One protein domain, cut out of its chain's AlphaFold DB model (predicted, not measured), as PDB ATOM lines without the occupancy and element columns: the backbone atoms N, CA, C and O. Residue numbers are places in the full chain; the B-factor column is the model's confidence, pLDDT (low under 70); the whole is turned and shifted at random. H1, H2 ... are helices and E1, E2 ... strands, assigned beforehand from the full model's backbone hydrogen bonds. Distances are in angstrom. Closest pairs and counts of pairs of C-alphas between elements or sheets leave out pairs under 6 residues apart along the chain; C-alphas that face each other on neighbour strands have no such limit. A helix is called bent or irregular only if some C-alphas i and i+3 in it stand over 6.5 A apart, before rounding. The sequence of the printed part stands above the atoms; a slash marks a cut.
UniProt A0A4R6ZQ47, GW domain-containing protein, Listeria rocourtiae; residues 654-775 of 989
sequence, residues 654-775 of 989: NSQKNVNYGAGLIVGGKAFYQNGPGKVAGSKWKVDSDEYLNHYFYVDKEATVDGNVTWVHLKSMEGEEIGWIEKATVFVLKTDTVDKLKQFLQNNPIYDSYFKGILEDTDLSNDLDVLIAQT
ATOM      1  N   ASN A 654     250.808 250.948 248.582       79.75
ATOM      2  CA  ASN A 654     249.856 250.996 247.473       79.75
ATOM      3  C   ASN A 654     249.830 252.371 246.800       79.75
ATOM      4  O   ASN A 654     249.627 252.482 245.594       79.75
ATOM      5  N   SER A 655     250.038 253.435 247.576       82.94
ATOM      6  CA  SER A 655     250.196 254.789 247.054       82.94
ATOM      7  C   SER A 655     250.936 255.673 248.051       82.94
ATOM      8  O   SER A 655     250.894 255.429 249.257       82.94
ATOM      9  N   GLN A 656     251.581 256.716 247.538       89.75
ATOM     10  CA  GLN A 656     252.108 257.820 248.329       89.75
ATOM     11  C   GLN A 656     251.745 259.122 247.632       89.75
ATOM     12  O   GLN A 656     251.898 259.251 246.416       89.75
ATOM     13  N   LYS A 657     251.298 260.101 248.408       89.81
ATOM     14  CA  LYS A 657     251.042 261.455 247.929       89.81
ATOM     15  C   LYS A 657     251.680 262.460 248.875       89.81
ATOM     16  O   LYS A 657     251.722 262.254 250.088       89.81
ATOM     17  N   ASN A 658     252.157 263.557 248.303       90.19
ATOM     18  CA  ASN A 658     252.551 264.710 249.095       90.19
ATOM     19  C   ASN A 658     251.278 265.415 249.570       90.19
ATOM     20  O   ASN A 658     250.331 265.587 248.797       90.19
ATOM     21  N   VAL A 659     251.261 265.796 250.837       86.19
ATOM     22  CA  VAL A 659     250.174 266.544 251.468       86.19
ATOM     23  C   VAL A 659     250.764 267.742 252.200       86.19
ATOM     24  O   VAL A 659     251.980 267.864 252.321       86.19
ATOM     25  N   ASN A 660     249.911 268.662 252.634       81.56
ATOM     26  CA  ASN A 660     250.331 269.793 253.445       81.56
ATOM     27  C   ASN A 660     249.196 270.161 254.402       81.56
ATOM     28  O   ASN A 660     248.255 270.865 254.026       81.56
ATOM     29  N   TYR A 661     249.238 269.601 255.604       75.88
ATOM     30  CA  TYR A 661     248.306 269.926 256.679       75.88
ATOM     31  C   TYR A 661     248.965 269.666 258.041       75.88
ATOM     32  O   TYR A 661     249.980 268.973 258.124       75.88
ATOM     33  N   GLY A 662     248.411 270.241 259.107       74.50
ATOM     34  CA  GLY A 662     248.888 270.026 260.475       74.50
ATOM     35  C   GLY A 662     248.165 268.871 261.161       74.50
ATOM     36  O   GLY A 662     247.008 268.578 260.852       74.50
ATOM     37  N   ALA A 663     248.833 268.216 262.099       79.38
ATOM     38  CA  ALA A 663     248.260 267.120 262.863       79.38
ATOM     39  C   ALA A 663     248.716 267.166 264.327       79.38
ATOM     40  O   ALA A 663     249.895 267.389 264.600       79.38
ATOM     41  N   GLY A 664     247.784 266.947 265.255       74.12
ATOM     42  CA  GLY A 664     248.080 266.749 266.677       74.12
ATOM     43  C   GLY A 664     248.144 265.260 267.009       74.12
ATOM     44  O   GLY A 664     247.281 264.498 266.565       74.12
ATOM     45  N   LEU A 665     249.153 264.821 267.761       77.00
ATOM     46  CA  LEU A 665     249.264 263.421 268.180       77.00
ATOM     47  C   LEU A 665     248.491 263.181 269.483       77.00
ATOM     48  O   LEU A 665     248.867 263.714 270.518       77.00
ATOM     49  N   ILE A 666     247.449 262.347 269.436       67.19
ATOM     50  CA  ILE A 666     246.507 262.161 270.561       67.19
ATOM     51  C   ILE A 666     246.433 260.716 271.078       67.19
ATOM     52  O   ILE A 666     245.722 260.427 272.035       67.19
ATOM     53  N   VAL A 667     247.155 259.777 270.452       66.06
ATOM     54  CA  VAL A 667     247.159 258.360 270.853       66.06
ATOM     55  C   VAL A 667     248.570 257.894 271.224       66.06
ATOM     56  O   VAL A 667     249.444 257.748 270.365       66.06
ATOM     57  N   GLY A 668     248.766 257.600 272.513       64.50
ATOM     58  CA  GLY A 668     249.991 257.011 273.073       64.50
ATOM     59  C   GLY A 668     250.132 255.499 272.831       64.50
ATOM     60  O   GLY A 668     249.154 254.802 272.524       64.50
ATOM     61  N   GLY A 669     251.346 254.971 272.999       63.66
ATOM     62  CA  GLY A 669     251.686 253.547 272.862       63.66
ATOM     63  C   GLY A 669     251.710 252.998 271.429       63.66
ATOM     64  O   GLY A 669     251.546 251.784 271.239       63.66
ATOM     65  N   LYS A 670     251.864 253.867 270.425       80.25
ATOM     66  CA  LYS A 670     251.939 253.537 268.992       80.25
ATOM     67  C   LYS A 670     253.351 253.779 268.464       80.25
ATOM     68  O   LYS A 670     254.023 254.690 268.909       80.25
ATOM     69  N   ALA A 671     253.796 252.999 267.488       79.44
ATOM     70  CA  ALA A 671     255.154 253.121 266.964       79.44
ATOM     71  C   ALA A 671     255.281 254.180 265.856       79.44
ATOM     72  O   ALA A 671     254.549 254.131 264.862       79.44
ATOM     73  N   PHE A 672     256.280 255.052 265.981       86.88
ATOM     74  CA  PHE A 672     256.843 255.817 264.872       86.88
ATOM     75  C   PHE A 672     257.861 254.986 264.099       86.88
ATOM     76  O   PHE A 672     258.647 254.230 264.675       86.88
ATOM     77  N   TYR A 673     257.892 255.187 262.785       87.44
ATOM     78  CA  TYR A 673     258.824 254.525 261.883       87.44
ATOM     79  C   TYR A 673     259.631 255.533 261.060       87.44
ATOM     80  O   TYR A 673     259.125 256.558 260.619       87.44
ATOM     81  N   GLN A 674     260.896 255.228 260.811       88.44
ATOM     82  CA  GLN A 674     261.768 255.937 259.877       88.44
ATOM     83  C   GLN A 674     261.930 255.133 258.583       88.44
ATOM     84  O   GLN A 674     261.710 253.921 258.558       88.44
ATOM     85  N   ASN A 675     262.346 255.801 257.505       86.44
ATOM     86  CA  ASN A 675     262.543 255.210 256.170       86.44
ATOM     87  C   ASN A 675     261.273 254.637 255.505       86.44
ATOM     88  O   ASN A 675     261.372 253.935 254.502       86.44
ATOM     89  N   GLY A 676     260.084 254.954 256.021       87.25
ATOM     90  CA  GLY A 676     258.799 254.610 255.407       87.25
ATOM     91  C   GLY A 676     257.713 254.266 256.434       87.25
ATOM     92  O   GLY A 676     258.038 254.040 257.602       87.25
ATOM     93  N   PRO A 677     256.437 254.191 256.006       88.31
ATOM     94  CA  PRO A 677     255.330 253.678 256.814       88.31
ATOM     95  C   PRO A 677     255.647 252.333 257.462       88.31
ATOM     96  O   PRO A 677     256.326 251.500 256.854       88.31
ATOM     97  N   GLY A 678     255.113 252.097 258.661       77.38
ATOM     98  CA  GLY A 678     255.259 250.805 259.318       77.38
ATOM     99  C   GLY A 678     254.741 249.673 258.429       77.38
ATOM    100  O   GLY A 678     253.800 249.858 257.656       77.38
ATOM    101  N   LYS A 679     255.377 248.501 258.540       71.38
ATOM    102  CA  LYS A 679     255.110 247.294 257.734       71.38
ATOM    103  C   LYS A 679     255.565 247.352 256.268       71.38
ATOM    104  O   LYS A 679     255.452 246.344 255.586       71.38
ATOM    105  N   VAL A 680     256.121 248.456 255.766       76.69
ATOM    106  CA  VAL A 680     256.705 248.505 254.408       76.69
ATOM    107  C   VAL A 680     258.169 248.046 254.429       76.69
ATOM    108  O   VAL A 680     258.900 248.318 255.381       76.69
ATOM    109  N   ALA A 681     258.624 247.361 253.373       72.81
ATOM    110  CA  ALA A 681     260.010 246.904 253.251       72.81
ATOM    111  C   ALA A 681     261.021 248.057 253.437       72.81
ATOM    112  O   ALA A 681     260.945 249.077 252.754       72.81
ATOM    113  N   GLY A 682     261.980 247.887 254.356       74.50
ATOM    114  CA  GLY A 682     263.008 248.889 254.678       74.50
ATOM    115  C   GLY A 682     262.604 249.934 255.728       74.50
ATOM    116  O   GLY A 682     263.477 250.659 256.215       74.50
ATOM    117  N   SER A 683     261.326 249.980 256.123       81.00
ATOM    118  CA  SER A 683     260.865 250.776 257.262       81.00
ATOM    119  C   SER A 683     261.451 250.232 258.566       81.00
ATOM    120  O   SER A 683     261.531 249.019 258.772       81.00
ATOM    121  N   LYS A 684     261.870 251.133 259.456       79.31
ATOM    122  CA  LYS A 684     262.437 250.784 260.763       79.31
ATOM    123  C   LYS A 684     261.674 251.498 261.854       79.31
ATOM    124  O   LYS A 684     261.402 252.683 261.718       79.31
ATOM    125  N   TRP A 685     261.376 250.813 262.952       79.19
ATOM    126  CA  TRP A 685     260.884 251.495 264.148       79.19
ATOM    127  C   TRP A 685     261.886 252.575 264.577       79.19
ATOM    128  O   TRP A 685     263.099 252.352 264.503       79.19
ATOM    129  N   LYS A 686     261.381 253.728 265.011       82.81
ATOM    130  CA  LYS A 686     262.182 254.858 265.485       82.81
ATOM    131  C   LYS A 686     261.971 255.117 266.975       82.81
ATOM    132  O   LYS A 686     262.957 255.182 267.697       82.81
ATOM    133  N   VAL A 687     260.718 255.273 267.405       80.50
ATOM    134  CA  VAL A 687     260.353 255.619 268.788       80.50
ATOM    135  C   VAL A 687     258.866 255.361 269.047       80.50
ATOM    136  O   VAL A 687     258.097 255.198 268.100       80.50
ATOM    137  N   ASP A 688     258.448 255.299 270.309       76.19
ATOM    138  CA  ASP A 688     257.032 255.237 270.681       76.19
ATOM    139  C   ASP A 688     256.388 256.630 270.705       76.19
ATOM    140  O   ASP A 688     257.020 257.637 271.016       76.19
ATOM    141  N   SER A 689     255.094 256.682 270.394       79.56
ATOM    142  CA  SER A 689     254.315 257.914 270.313       79.56
ATOM    143  C   SER A 689     254.180 258.635 271.646       79.56
ATOM    144  O   SER A 689     253.865 259.817 271.643       79.56
ATOM    145  N   ASP A 690     254.460 257.957 272.760       68.06
ATOM    146  CA  ASP A 690     254.452 258.544 274.099       68.06
ATOM    147  C   ASP A 690     255.506 259.656 274.260       68.06
ATOM    148  O   ASP A 690     255.284 260.578 275.037       68.06
ATOM    149  N   GLU A 691     256.607 259.632 273.495       76.06
ATOM    150  CA  GLU A 691     257.607 260.720 273.495       76.06
ATOM    151  C   GLU A 691     257.052 262.029 272.907       76.06
ATOM    152  O   GLU A 691     257.516 263.121 273.229       76.06
ATOM    153  N   TYR A 692     256.049 261.915 272.040       75.56
ATOM    154  CA  TYR A 692     255.511 263.005 271.232       75.56
ATOM    155  C   TYR A 692     254.016 263.226 271.469       75.56
ATOM    156  O   TYR A 692     253.353 263.908 270.680       75.56
ATOM    157  N   LEU A 693     253.464 262.600 272.510       67.31
ATOM    158  CA  LEU A 693     252.052 262.699 272.830       67.31
ATOM    159  C   LEU A 693     251.717 264.161 273.142       67.31
ATOM    160  O   LEU A 693     252.477 264.844 273.820       67.31
ATOM    161  N   ASN A 694     250.588 264.638 272.618       59.91
ATOM    162  CA  ASN A 694     250.105 266.014 272.755       59.91
ATOM    163  C   ASN A 694     250.971 267.084 272.054       59.91
ATOM    164  O   ASN A 694     250.855 268.269 272.354       59.91
ATOM    165  N   HIS A 695     251.815 266.705 271.086       65.75
ATOM    166  CA  HIS A 695     252.581 267.655 270.263       65.75
ATOM    167  C   HIS A 695     251.948 267.900 268.874       65.75
ATOM    168  O   HIS A 695     251.259 267.036 268.317       65.75
ATOM    169  N   TYR A 696     252.227 269.080 268.291       67.12
ATOM    170  CA  TYR A 696     251.866 269.449 266.911       67.12
ATOM    171  C   TYR A 696     252.947 269.067 265.902       67.12
ATOM    172  O   TYR A 696     254.136 269.318 266.113       67.12
ATOM    173  N   PHE A 697     252.503 268.581 264.744       82.44
ATOM    174  CA  PHE A 697     253.370 268.218 263.633       82.44
ATOM    175  C   PHE A 697     252.823 268.695 262.289       82.44
ATOM    176  O   PHE A 697     251.612 268.790 262.080       82.44
ATOM    177  N   TYR A 698     253.726 268.929 261.341       83.25
ATOM    178  CA  TYR A 698     253.385 269.028 259.929       83.25
ATOM    179  C   TYR A 698     253.330 267.642 259.306       83.25
ATOM    180  O   TYR A 698     254.250 266.841 259.480       83.25
ATOM    181  N   VAL A 699     252.285 267.396 258.521       88.75
ATOM    182  CA  VAL A 699     252.203 266.236 257.643       88.75
ATOM    183  C   VAL A 699     252.566 266.661 256.232       88.75
ATOM    184  O   VAL A 699     251.832 267.423 255.602       88.75
ATOM    185  N   ASP A 700     253.690 266.156 255.729       89.25
ATOM    186  CA  ASP A 700     254.145 266.428 254.360       89.25
ATOM    187  C   ASP A 700     253.857 265.268 253.392       89.25
ATOM    188  O   ASP A 700     253.838 265.455 252.171       89.25
ATOM    189  N   LYS A 701     253.604 264.060 253.912       93.12
ATOM    190  CA  LYS A 701     253.270 262.880 253.101       93.12
ATOM    191  C   LYS A 701     252.196 262.028 253.758       93.12
ATOM    192  O   LYS A 701     252.209 261.793 254.962       93.12
ATOM    193  N   GLU A 702     251.314 261.501 252.919       93.81
ATOM    194  CA  GLU A 702     250.443 260.380 253.249       93.81
ATOM    195  C   GLU A 702     250.824 259.189 252.376       93.81
ATOM    196  O   GLU A 702     251.086 259.337 251.178       93.81
ATOM    197  N   ALA A 703     250.804 257.999 252.961       90.75
ATOM    198  CA  ALA A 703     250.962 256.753 252.231       90.75
ATOM    199  C   ALA A 703     249.888 255.758 252.659       90.75
ATOM    200  O   ALA A 703     249.532 255.686 253.833       90.75
ATOM    201  N   THR A 704     249.373 254.979 251.716       87.94
ATOM    202  CA  THR A 704     248.414 253.912 252.011       87.94
ATOM    203  C   THR A 704     249.110 252.567 251.897       87.94
ATOM    204  O   THR A 704     249.731 252.265 250.876       87.94
ATOM    205  N   VAL A 705     248.983 251.762 252.944       82.00
ATOM    206  CA  VAL A 705     249.576 250.427 253.084       82.00
ATOM    207  C   VAL A 705     248.429 249.427 253.298       82.00
ATOM    208  O   VAL A 705     247.401 249.823 253.844       82.00
ATOM    209  N   ASP A 706     248.558 248.200 252.776       65.25
ATOM    210  CA  ASP A 706     247.564 247.099 252.754       65.25
ATOM    211  C   ASP A 706     246.320 247.237 253.655       65.25
ATOM    212  O   ASP A 706     246.405 247.432 254.865       65.25
ATOM    213  N   GLY A 707     245.133 247.071 253.058       62.28
ATOM    214  CA  GLY A 707     243.853 247.197 253.769       62.28
ATOM    215  C   GLY A 707     243.367 248.641 253.948       62.28
ATOM    216  O   GLY A 707     242.527 248.897 254.803       62.28
ATOM    217  N   ASN A 708     243.871 249.580 253.134       64.50
ATOM    218  CA  ASN A 708     243.551 251.016 253.170       64.50
ATOM    219  C   ASN A 708     243.975 251.752 254.458       64.50
ATOM    220  O   ASN A 708     243.481 252.850 254.732       64.50
ATOM    221  N   VAL A 709     244.931 251.214 255.225       79.44
ATOM    222  CA  VAL A 709     245.484 251.929 256.383       79.44
ATOM    223  C   VAL A 709     246.350 253.078 255.879       79.44
ATOM    224  O   VAL A 709     247.336 252.884 255.165       79.44
ATOM    225  N   THR A 710     245.954 254.301 256.224       89.19
ATOM    226  CA  THR A 710     246.698 255.507 255.854       89.19
ATOM    227  C   THR A 710     247.725 255.814 256.929       89.19
ATOM    228  O   THR A 710     247.398 255.830 258.111       89.19
ATOM    229  N   TRP A 711     248.950 256.082 256.508       92.62
ATOM    230  CA  TRP A 711     250.060 256.535 257.328       92.62
ATOM    231  C   TRP A 711     250.396 257.976 256.975       92.62
ATOM    232  O   TRP A 711     250.260 258.382 255.820       92.62
ATOM    233  N   VAL A 712     250.850 258.727 257.967       93.75
ATOM    234  CA  VAL A 712     251.251 260.127 257.855       93.75
ATOM    235  C   VAL A 712     252.715 260.267 258.234       93.75
ATOM    236  O   VAL A 712     253.160 259.667 259.210       93.75
ATOM    237  N   HIS A 713     253.465 261.036 257.454       94.81
ATOM    238  CA  HIS A 713     254.840 261.399 257.771       94.81
ATOM    239  C   HIS A 713     254.855 262.730 258.517       94.81
ATOM    240  O   HIS A 713     254.414 263.739 257.970       94.81
ATOM    241  N   LEU A 714     255.333 262.715 259.760       92.38
ATOM    242  CA  LEU A 714     255.333 263.863 260.657       92.38
ATOM    243  C   LEU A 714     256.693 264.566 260.671       92.38
ATOM    244  O   LEU A 714     257.750 263.926 260.740       92.38
ATOM    245  N   LYS A 715     256.647 265.897 260.671       87.56
ATOM    246  CA  LYS A 715     257.775 266.798 260.918       87.56
ATOM    247  C   LYS A 715     257.455 267.773 262.045       87.56
ATOM    248  O   LYS A 715     256.299 268.162 262.196       87.56
ATOM    249  N   SER A 716     258.463 268.194 262.807       81.75
ATOM    250  CA  SER A 716     258.323 269.268 263.795       81.75
ATOM    251  C   SER A 716     257.938 270.587 263.119       81.75
ATOM    252  O   SER A 716     258.039 270.728 261.893       81.75
ATOM    253  N   MET A 717     257.542 271.580 263.915       67.56
ATOM    254  CA  MET A 717     257.168 272.894 263.389       67.56
ATOM    255  C   MET A 717     258.349 273.641 262.737       67.56
ATOM    256  O   MET A 717     258.164 274.474 261.849       67.56
ATOM    257  N   GLU A 718     259.567 273.285 263.128       72.44
ATOM    258  CA  GLU A 718     260.844 273.769 262.604       72.44
ATOM    259  C   GLU A 718     261.335 272.949 261.395       72.44
ATOM    260  O   GLU A 718     262.327 273.309 260.761       72.44
ATOM    261  N   GLY A 719     260.623 271.873 261.038       75.25
ATOM    262  CA  GLY A 719     260.896 271.030 259.873       75.25
ATOM    263  C   GLY A 719     261.748 269.788 260.147       75.25
ATOM    264  O   GLY A 719     262.126 269.111 259.185       75.25
ATOM    265  N   GLU A 720     262.040 269.464 261.410       84.50
ATOM    266  CA  GLU A 720     262.774 268.250 261.786       84.50
ATOM    267  C   GLU A 720     261.937 266.994 261.511       84.50
ATOM    268  O   GLU A 720     260.735 266.975 261.759       84.50
ATOM    269  N   GLU A 721     262.547 265.928 260.991       90.19
ATOM    270  CA  GLU A 721     261.833 264.679 260.713       90.19
ATOM    271  C   GLU A 721     261.517 263.902 261.996       90.19
ATOM    272  O   GLU A 721     262.417 263.435 262.697       90.19
ATOM    273  N   ILE A 722     260.226 263.677 262.255       92.56
ATOM    274  CA  ILE A 722     259.741 262.885 263.390       92.56
ATOM    275  C   ILE A 722     259.522 261.439 262.963       92.56
ATOM    276  O   ILE A 722     260.059 260.544 263.608       92.56
ATOM    277  N   GLY A 723     258.851 261.203 261.833       93.31
ATOM    278  CA  GLY A 723     258.703 259.876 261.228       93.31
ATOM    279  C   GLY A 723     257.266 259.542 260.826       93.31
ATOM    280  O   GLY A 723     256.365 260.372 260.897       93.31
ATOM    281  N   TRP A 724     257.045 258.309 260.380       94.00
ATOM    282  CA  TRP A 724     255.758 257.791 259.931       94.00
ATOM    283  C   TRP A 724     254.950 257.170 261.071       94.00
ATOM    284  O   TRP A 724     255.466 256.325 261.801       94.00
ATOM    285  N   ILE A 725     253.666 257.510 261.160       92.44
ATOM    286  CA  ILE A 725     252.705 256.906 262.094       92.44
ATOM    287  C   ILE A 725     251.342 256.698 261.416       92.44
ATOM    288  O   ILE A 725     251.056 257.302 260.381       92.44
ATOM    289  N   GLU A 726     250.505 255.804 261.941       90.31
ATOM    290  CA  GLU A 726     249.153 255.574 261.418       90.31
ATOM    291  C   GLU A 726     248.305 256.851 261.536       90.31
ATOM    292  O   GLU A 726     248.203 257.450 262.598       90.31
ATOM    293  N   LYS A 727     247.617 257.256 260.465       88.56
ATOM    294  CA  LYS A 727     246.794 258.476 260.437       88.56
ATOM    295  C   LYS A 727     245.710 258.494 261.519       88.56
ATOM    296  O   LYS A 727     245.345 259.558 261.993       88.56
ATOM    297  N   ALA A 728     245.204 257.329 261.920       82.19
ATOM    298  CA  ALA A 728     244.191 257.210 262.968       82.19
ATOM    299  C   ALA A 728     244.694 257.606 264.372       82.19
ATOM    300  O   ALA A 728     243.883 257.763 265.279       82.19
ATOM    301  N   THR A 729     246.009 257.745 264.575       81.25
ATOM    302  CA  THR A 729     246.588 258.169 265.863       81.25
ATOM    303  C   THR A 729     246.710 259.682 265.982       81.25
ATOM    304  O   THR A 729     247.065 260.182 267.050       81.25
ATOM    305  N   VAL A 730     246.464 260.403 264.886       79.81
ATOM    306  CA  VAL A 730     246.570 261.854 264.830       79.81
ATOM    307  C   VAL A 730     245.214 262.487 264.553       79.81
ATOM    308  O   VAL A 730     244.398 261.964 263.793       79.81
ATOM    309  N   PHE A 731     244.994 263.655 265.140       76.75
ATOM    310  CA  PHE A 731     243.877 264.519 264.799       76.75
ATOM    311  C   PHE A 731     244.304 265.464 263.670       76.75
ATOM    312  O   PHE A 731     245.263 266.222 263.821       76.75
ATOM    313  N   VAL A 732     243.632 265.388 262.518       74.50
ATOM    314  CA  VAL A 732     243.943 266.207 261.335       74.50
ATOM    315  C   VAL A 732     243.330 267.596 261.495       74.50
ATOM    316  O   VAL A 732     242.123 267.710 261.679       74.50
ATOM    317  N   LEU A 733     244.150 268.635 261.354       67.00
ATOM    318  CA  LEU A 733     243.718 270.034 261.349       67.00
ATOM    319  C   LEU A 733     243.486 270.509 259.907       67.00
ATOM    320  O   LEU A 733     244.198 270.086 258.986       67.00
ATOM    321  N   LYS A 734     242.528 271.416 259.684       66.50
ATOM    322  CA  LYS A 734     242.320 272.034 258.361       66.50
ATOM    323  C   LYS A 734     243.547 272.861 257.959       66.50
ATOM    324  O   LYS A 734     244.048 273.670 258.736       66.50
ATOM    325  N   THR A 735     243.990 272.712 256.705       60.75
ATOM    326  CA  THR A 735     245.164 273.418 256.153       60.75
ATOM    327  C   THR A 735     245.076 274.941 256.324       60.75
ATOM    328  O   THR A 735     246.053 275.561 256.722       60.75
ATOM    329  N   ASP A 736     243.893 275.533 256.124       66.81
ATOM    330  CA  ASP A 736     243.672 276.981 256.279       66.81
ATOM    331  C   ASP A 736     243.842 277.458 257.736       66.81
ATOM    332  O   ASP A 736     244.417 278.516 257.977       66.81
ATOM    333  N   THR A 737     243.424 276.658 258.726       65.94
ATOM    334  CA  THR A 737     243.635 276.959 260.155       65.94
ATOM    335  C   THR A 737     245.125 276.981 260.493       65.94
ATOM    336  O   THR A 737     245.590 277.865 261.210       65.94
ATOM    337  N   VAL A 738     245.888 276.030 259.949       62.47
ATOM    338  CA  VAL A 738     247.325 275.872 260.215       62.47
ATOM    339  C   VAL A 738     248.148 276.956 259.521       62.47
ATOM    340  O   VAL A 738     249.052 277.516 260.138       62.47
ATOM    341  N   ASP A 739     247.818 277.305 258.277       67.81
ATOM    342  CA  ASP A 739     248.484 278.393 257.556       67.81
ATOM    343  C   ASP A 739     248.216 279.751 258.228       67.81
ATOM    344  O   ASP A 739     249.147 280.541 258.421       67.81
ATOM    345  N   LYS A 740     246.975 279.989 258.684       71.38
ATOM    346  CA  LYS A 740     246.611 281.172 259.482       71.38
ATOM    347  C   LYS A 740     247.333 281.202 260.824       71.38
ATOM    348  O   LYS A 740     247.880 282.244 261.176       71.38
ATOM    349  N   LEU A 741     247.411 280.073 261.528       67.00
ATOM    350  CA  LEU A 741     248.134 279.967 262.797       67.00
ATOM    351  C   LEU A 741     249.629 280.217 262.611       67.00
ATOM    352  O   LEU A 741     250.231 280.961 263.380       67.00
ATOM    353  N   LYS A 742     250.230 279.680 261.550       64.81
ATOM    354  CA  LYS A 742     251.635 279.919 261.218       64.81
ATOM    355  C   LYS A 742     251.901 281.391 260.921       64.81
ATOM    356  O   LYS A 742     252.852 281.955 261.459       64.81
ATOM    357  N   GLN A 743     251.068 282.024 260.097       71.81
ATOM    358  CA  GLN A 743     251.200 283.446 259.782       71.81
ATOM    359  C   GLN A 743     250.969 284.320 261.026       71.81
ATOM    360  O   GLN A 743     251.693 285.293 261.249       71.81
ATOM    361  N   PHE A 744     250.011 283.941 261.873       67.19
ATOM    362  CA  PHE A 744     249.730 284.599 263.143       67.19
ATOM    363  C   PHE A 744     250.912 284.494 264.115       67.19
ATOM    364  O   PHE A 744     251.347 285.519 264.632       67.19
ATOM    365  N   LEU A 745     251.476 283.299 264.317       60.84
ATOM    366  CA  LEU A 745     252.613 283.051 265.214       60.84
ATOM    367  C   LEU A 745     253.926 283.644 264.686       60.84
ATOM    368  O   LEU A 745     254.747 284.101 265.475       60.84
ATOM    369  N   GLN A 746     254.119 283.721 263.366       65.94
ATOM    370  CA  GLN A 746     255.256 284.442 262.776       65.94
ATOM    371  C   GLN A 746     255.205 285.943 263.079       65.94
ATOM    372  O   GLN A 746     256.233 286.547 263.384       65.94
ATOM    373  N   ASN A 747     254.012 286.536 263.021       58.44
ATOM    374  CA  ASN A 747     253.807 287.949 263.334       58.44
ATOM    375  C   ASN A 747     253.720 288.206 264.849       58.44
ATOM    376  O   ASN A 747     253.996 289.318 265.298       58.44
ATOM    377  N   ASN A 748     253.373 287.181 265.636       53.88
ATOM    378  CA  ASN A 748     253.144 287.261 267.077       53.88
ATOM    379  C   ASN A 748     253.786 286.071 267.827       53.88
ATOM    380  O   ASN A 748     253.079 285.272 268.448       53.88
ATOM    381  N   PRO A 749     255.129 285.955 267.831       50.09
ATOM    382  CA  PRO A 749     255.837 284.781 268.361       50.09
ATOM    383  C   PRO A 749     255.646 284.560 269.868       50.09
ATOM    384  O   PRO A 749     255.978 283.504 270.392       50.09
ATOM    385  N   ILE A 750     255.091 285.545 270.578       44.47
ATOM    386  CA  ILE A 750     254.822 285.472 272.017       44.47
ATOM    387  C   ILE A 750     253.720 284.462 272.368       44.47
ATOM    388  O   ILE A 750     253.652 284.017 273.508       44.47
ATOM    389  N   TYR A 751     252.847 284.129 271.411       49.22
ATOM    390  CA  TYR A 751     251.704 283.238 271.626       49.22
ATOM    391  C   TYR A 751     252.032 281.763 271.336       49.22
ATOM    392  O   TYR A 751     251.173 280.903 271.505       49.22
ATOM    393  N   ASP A 752     253.273 281.448 270.950       50.56
ATOM    394  CA  ASP A 752     253.706 280.092 270.586       50.56
ATOM    395  C   ASP A 752     253.501 279.076 271.724       50.56
ATOM    396  O   ASP A 752     252.953 277.995 271.515       50.56
ATOM    397  N   SER A 753     253.847 279.444 272.961       45.41
ATOM    398  CA  SER A 753     253.637 278.584 274.135       45.41
ATOM    399  C   SER A 753     252.169 278.467 274.554       45.41
ATOM    400  O   SER A 753     251.788 277.475 275.163       45.41
ATOM    401  N   TYR A 754     251.344 279.468 274.239       46.09
ATOM    402  CA  TYR A 754     249.915 279.483 274.563       46.09
ATOM    403  C   TYR A 754     249.136 278.494 273.688       46.09
ATOM    404  O   TYR A 754     248.397 277.666 274.211       46.09
ATOM    405  N   PHE A 755     249.374 278.504 272.371       55.69
ATOM    406  CA  PHE A 755     248.754 277.529 271.470       55.69
ATOM    407  C   PHE A 755     249.257 276.096 271.715       55.69
ATOM    408  O   PHE A 755     248.494 275.162 271.498       55.69
ATOM    409  N   LYS A 756     250.482 275.905 272.237       55.59
ATOM    410  CA  LYS A 756     250.979 274.586 272.688       55.59
ATOM    411  C   LYS A 756     250.151 274.001 273.844       55.59
ATOM    412  O   LYS A 756     249.823 272.823 273.796       55.59
ATOM    413  N   GLY A 757     249.743 274.821 274.816       48.28
ATOM    414  CA  GLY A 757     248.928 274.374 275.958       48.28
ATOM    415  C   GLY A 757     247.487 273.978 275.605       48.28
ATOM    416  O   GLY A 757     246.908 273.140 276.284       48.28
ATOM    417  N   ILE A 758     246.918 274.512 274.516       53.00
ATOM    418  CA  ILE A 758     245.555 274.167 274.056       53.00
ATOM    419  C   ILE A 758     245.441 272.682 273.646       53.00
ATOM    420  O   ILE A 758     244.345 272.132 273.661       53.00
ATOM    421  N   LEU A 759     246.548 272.009 273.311       48.31
ATOM    422  CA  LEU A 759     246.555 270.568 273.008       48.31
ATOM    423  C   LEU A 759     246.778 269.646 274.199       48.31
ATOM    424  O   LEU A 759     246.510 268.451 274.087       48.31
ATOM    425  N   GLU A 760     247.353 270.157 275.286       48.44
ATOM    426  CA  GLU A 760     247.656 269.343 276.466       48.44
ATOM    427  C   GLU A 760     246.373 268.966 277.226       48.44
ATOM    428  O   GLU A 760     246.384 268.030 278.024       48.44
ATOM    429  N   ASP A 761     245.258 269.646 276.933       48.03
ATOM    430  CA  ASP A 761     243.925 269.325 277.431       48.03
ATOM    431  C   ASP A 761     243.271 268.220 276.575       48.03
ATOM    432  O   ASP A 761     242.792 268.429 275.457       48.03
ATOM    433  N   THR A 762     243.333 266.994 277.092       43.72
ATOM    434  CA  THR A 762     243.099 265.730 276.371       43.72
ATOM    435  C   THR A 762     241.660 265.430 275.915       43.72
ATOM    436  O   THR A 762     241.432 264.327 275.417       43.72
ATOM    437  N   ASP A 763     240.695 266.350 276.033       45.25
ATOM    438  CA  ASP A 763     239.266 266.045 275.790       45.25
ATOM    439  C   ASP A 763     238.636 266.713 274.548       45.25
ATOM    440  O   ASP A 763     237.415 266.765 274.378       45.25
ATOM    441  N   LEU A 764     239.455 267.197 273.610       45.84
ATOM    442  CA  LEU A 764     238.975 267.909 272.420       45.84
ATOM    443  C   LEU A 764     238.574 266.956 271.287       45.84
ATOM    444  O   LEU A 764     239.237 266.826 270.254       45.84
ATOM    445  N   SER A 765     237.422 266.314 271.466       45.47
ATOM    446  CA  SER A 765     236.667 265.740 270.356       45.47
ATOM    447  C   SER A 765     235.919 266.843 269.574       45.47
ATOM    448  O   SER A 765     235.170 267.641 270.122       45.47
ATOM    449  N   ASN A 766     236.143 266.860 268.256       45.19
ATOM    450  CA  ASN A 766     235.359 267.480 267.172       45.19
ATOM    451  C   ASN A 766     235.417 268.995 266.864       45.19
ATOM    452  O   ASN A 766     235.087 269.315 265.724       45.19
ATOM    453  N   ASP A 767     235.907 269.903 267.720       55.53
ATOM    454  CA  ASP A 767     235.874 271.363 267.412       55.53
ATOM    455  C   ASP A 767     237.211 272.129 267.543       55.53
ATOM    456  O   ASP A 767     237.247 273.360 267.540       55.53
ATOM    457  N   LEU A 768     238.350 271.430 267.563       57.72
ATOM    458  CA  LEU A 768     239.678 272.050 267.722       57.72
ATOM    459  C   LEU A 768     240.032 273.068 266.611       57.72
ATOM    460  O   LEU A 768     240.639 274.100 266.891       57.72
ATOM    461  N   ASP A 769     239.616 272.829 265.362       60.50
ATOM    462  CA  ASP A 769     239.786 273.798 264.261       60.50
ATOM    463  C   ASP A 769     239.000 275.097 264.502       60.50
ATOM    464  O   ASP A 769     239.485 276.184 264.188       60.50
ATOM    465  N   VAL A 770     237.783 274.983 265.048       57.56
ATOM    466  CA  VAL A 770     236.909 276.125 265.358       57.56
ATOM    467  C   VAL A 770     237.492 276.906 266.525       57.56
ATOM    468  O   VAL A 770     237.592 278.125 266.435       57.56
ATOM    469  N   LEU A 771     237.969 276.209 267.558       56.38
ATOM    470  CA  LEU A 771     238.591 276.821 268.726       56.38
ATOM    471  C   LEU A 771     239.866 277.588 268.357       56.38
ATOM    472  O   LEU A 771     240.004 278.752 268.727       56.38
ATOM    473  N   ILE A 772     240.776 276.988 267.579       62.69
ATOM    474  CA  ILE A 772     242.009 277.657 267.130       62.69
ATOM    475  C   ILE A 772     241.668 278.874 266.254       62.69
ATOM    476  O   ILE A 772     242.243 279.948 266.444       62.69
ATOM    477  N   ALA A 773     240.713 278.742 265.326       62.34
ATOM    478  CA  ALA A 773     240.297 279.832 264.445       62.34
ATOM    479  C   ALA A 773     239.600 280.985 265.188       62.34
ATOM    480  O   ALA A 773     239.944 282.143 264.953       62.34
ATOM    481  N   GLN A 774     238.671 280.685 266.099       55.34
ATOM    482  CA  GLN A 774     237.994 281.677 266.941       55.34
ATOM    483  C   GLN A 774     238.985 282.378 267.862       55.34
ATOM    484  O   GLN A 774     238.976 283.600 267.930       55.34
ATOM    485  N   THR A 775     239.910 281.631 268.468       52.66
ATOM    486  CA  THR A 775     240.960 282.203 269.320       52.66
ATOM    487  C   THR A 775     241.830 283.186 268.531       52.66
ATOM    488  O   THR A 775     242.099 284.285 269.005       52.66
TER     489      THR A 775
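What this domain is: This is residues 654 to 775 of the 989 residues of the protein "GW domain-containing protein" of Listeria rocourtiae (UniProt A0A4R6ZQ47). The model has two lobes: a small half-rolled lobe of strands, and a loose group of three helices, H2, H3 and H4, at one end of the long axis. In the strand lobe the strongly twisted sheet E6 E5 E4 E1 E7 is folded over by sharp bends in E1 and E4, while the hairpin of E2 and E3 packs on its E6 side through E2, and the short H1 only grazes the sheet. The printed part has 122 residues with seven named strands and four named helices, in the order E1 E2 E3 H1 E4 E5 E6 E7 H2 H3 H4; its class is mixed, helices and strands. The five-strand sheet and the two-strand sheet of E2 and E3 are both antiparallel. The whole is compact, with a radius of gyration of the C-alphas of 14.5 A, yet elongated in outline, spanning 43 by 26 by 26 A.

Where its parts are: In the larger sheet, E1 is residues 654 to 665, 24.2 A from first to last C-alpha, beginning with C-alpha 654 at (249.856, 250.996, 247.473); it bends by 96 degrees at residue 662. E4, residues 696 to 705, is 23.6 A long and bends by 73 degrees at residue 700. E5 is residues 709 to 715, 19.8 A; E6 is residues 721 to 726, 15.6 A; E7 is residues 730 to 732. The smaller sheet has E2, residues 671 to 674, and E3, residues 684 to 688. H1 is residues 689 to 692. H2, residues 735 to 747, is the longest helix at 18.4 A and begins with C-alpha 735 at (245.164, 273.418, 256.153). H3 is residues 749 to 757, 14.6 A; it is irregular, with C-alphas 750 and 753 7.3 A apart. H4, residues 768 to 775, ends with C-alpha 775 at (240.960, 282.203, 269.320).

How they stand to each other: E4, E5 and E6 form a meander, each strand the antiparallel neighbour of the one before; E4 and E5 are a hairpin, as are E5 and E6. N 711 and O 703 are 2.8 A apart between E5 and E4, and N 714 and O 723 are 2.8 A apart between E5 and E6. On the other side of E4 is E1, antiparallel, with N 663 and O 697 at 2.8 A. The neighbour of E1 on its other side is the edge strand E7, antiparallel to E1, with N 731 and O 664 at 2.8 A. The other edge strand is E6; its closest C-alpha to E2 is that of Trp 724, 4.9 A from that of Tyr 673. In the hairpin of E2 and E3, N 672 and O 687 are 2.8 A apart. H2 is on the larger sheet with its residues 735 to 739, and the closest C-alphas of H2 and E1 are those of Thr 735 and Tyr 661, 4.7 A apart. H2 touches H4 with residues 737 to 741 alone, at a steep tilt of 38 degrees, the same way; their closest C-alphas, Thr 737 and Ala 773, are 6.1 A apart. H2 and H3 are close but not clearly touching, with the C-alphas of Leu 745 and Asp 752 at 6.2 A. H3 and H4 are only just apart, at 8.0 A. In H2 and H4 every O i to N i+4 pair is within hydrogen-bond range, in H3 3 of 5 are, and H1 is too short for such a pair.

The domain as a whole: The two C-alphas farthest apart are those of Gly 707 and Ile 750, 43.8 A. The printed part has no cut and no long link. Residues 746 to 751, of which 749 to 751 belong to H3, stand free. The mean pLDDT of the printed part is 72.1, and 54 residues are under 70, among them residues 744 to 775.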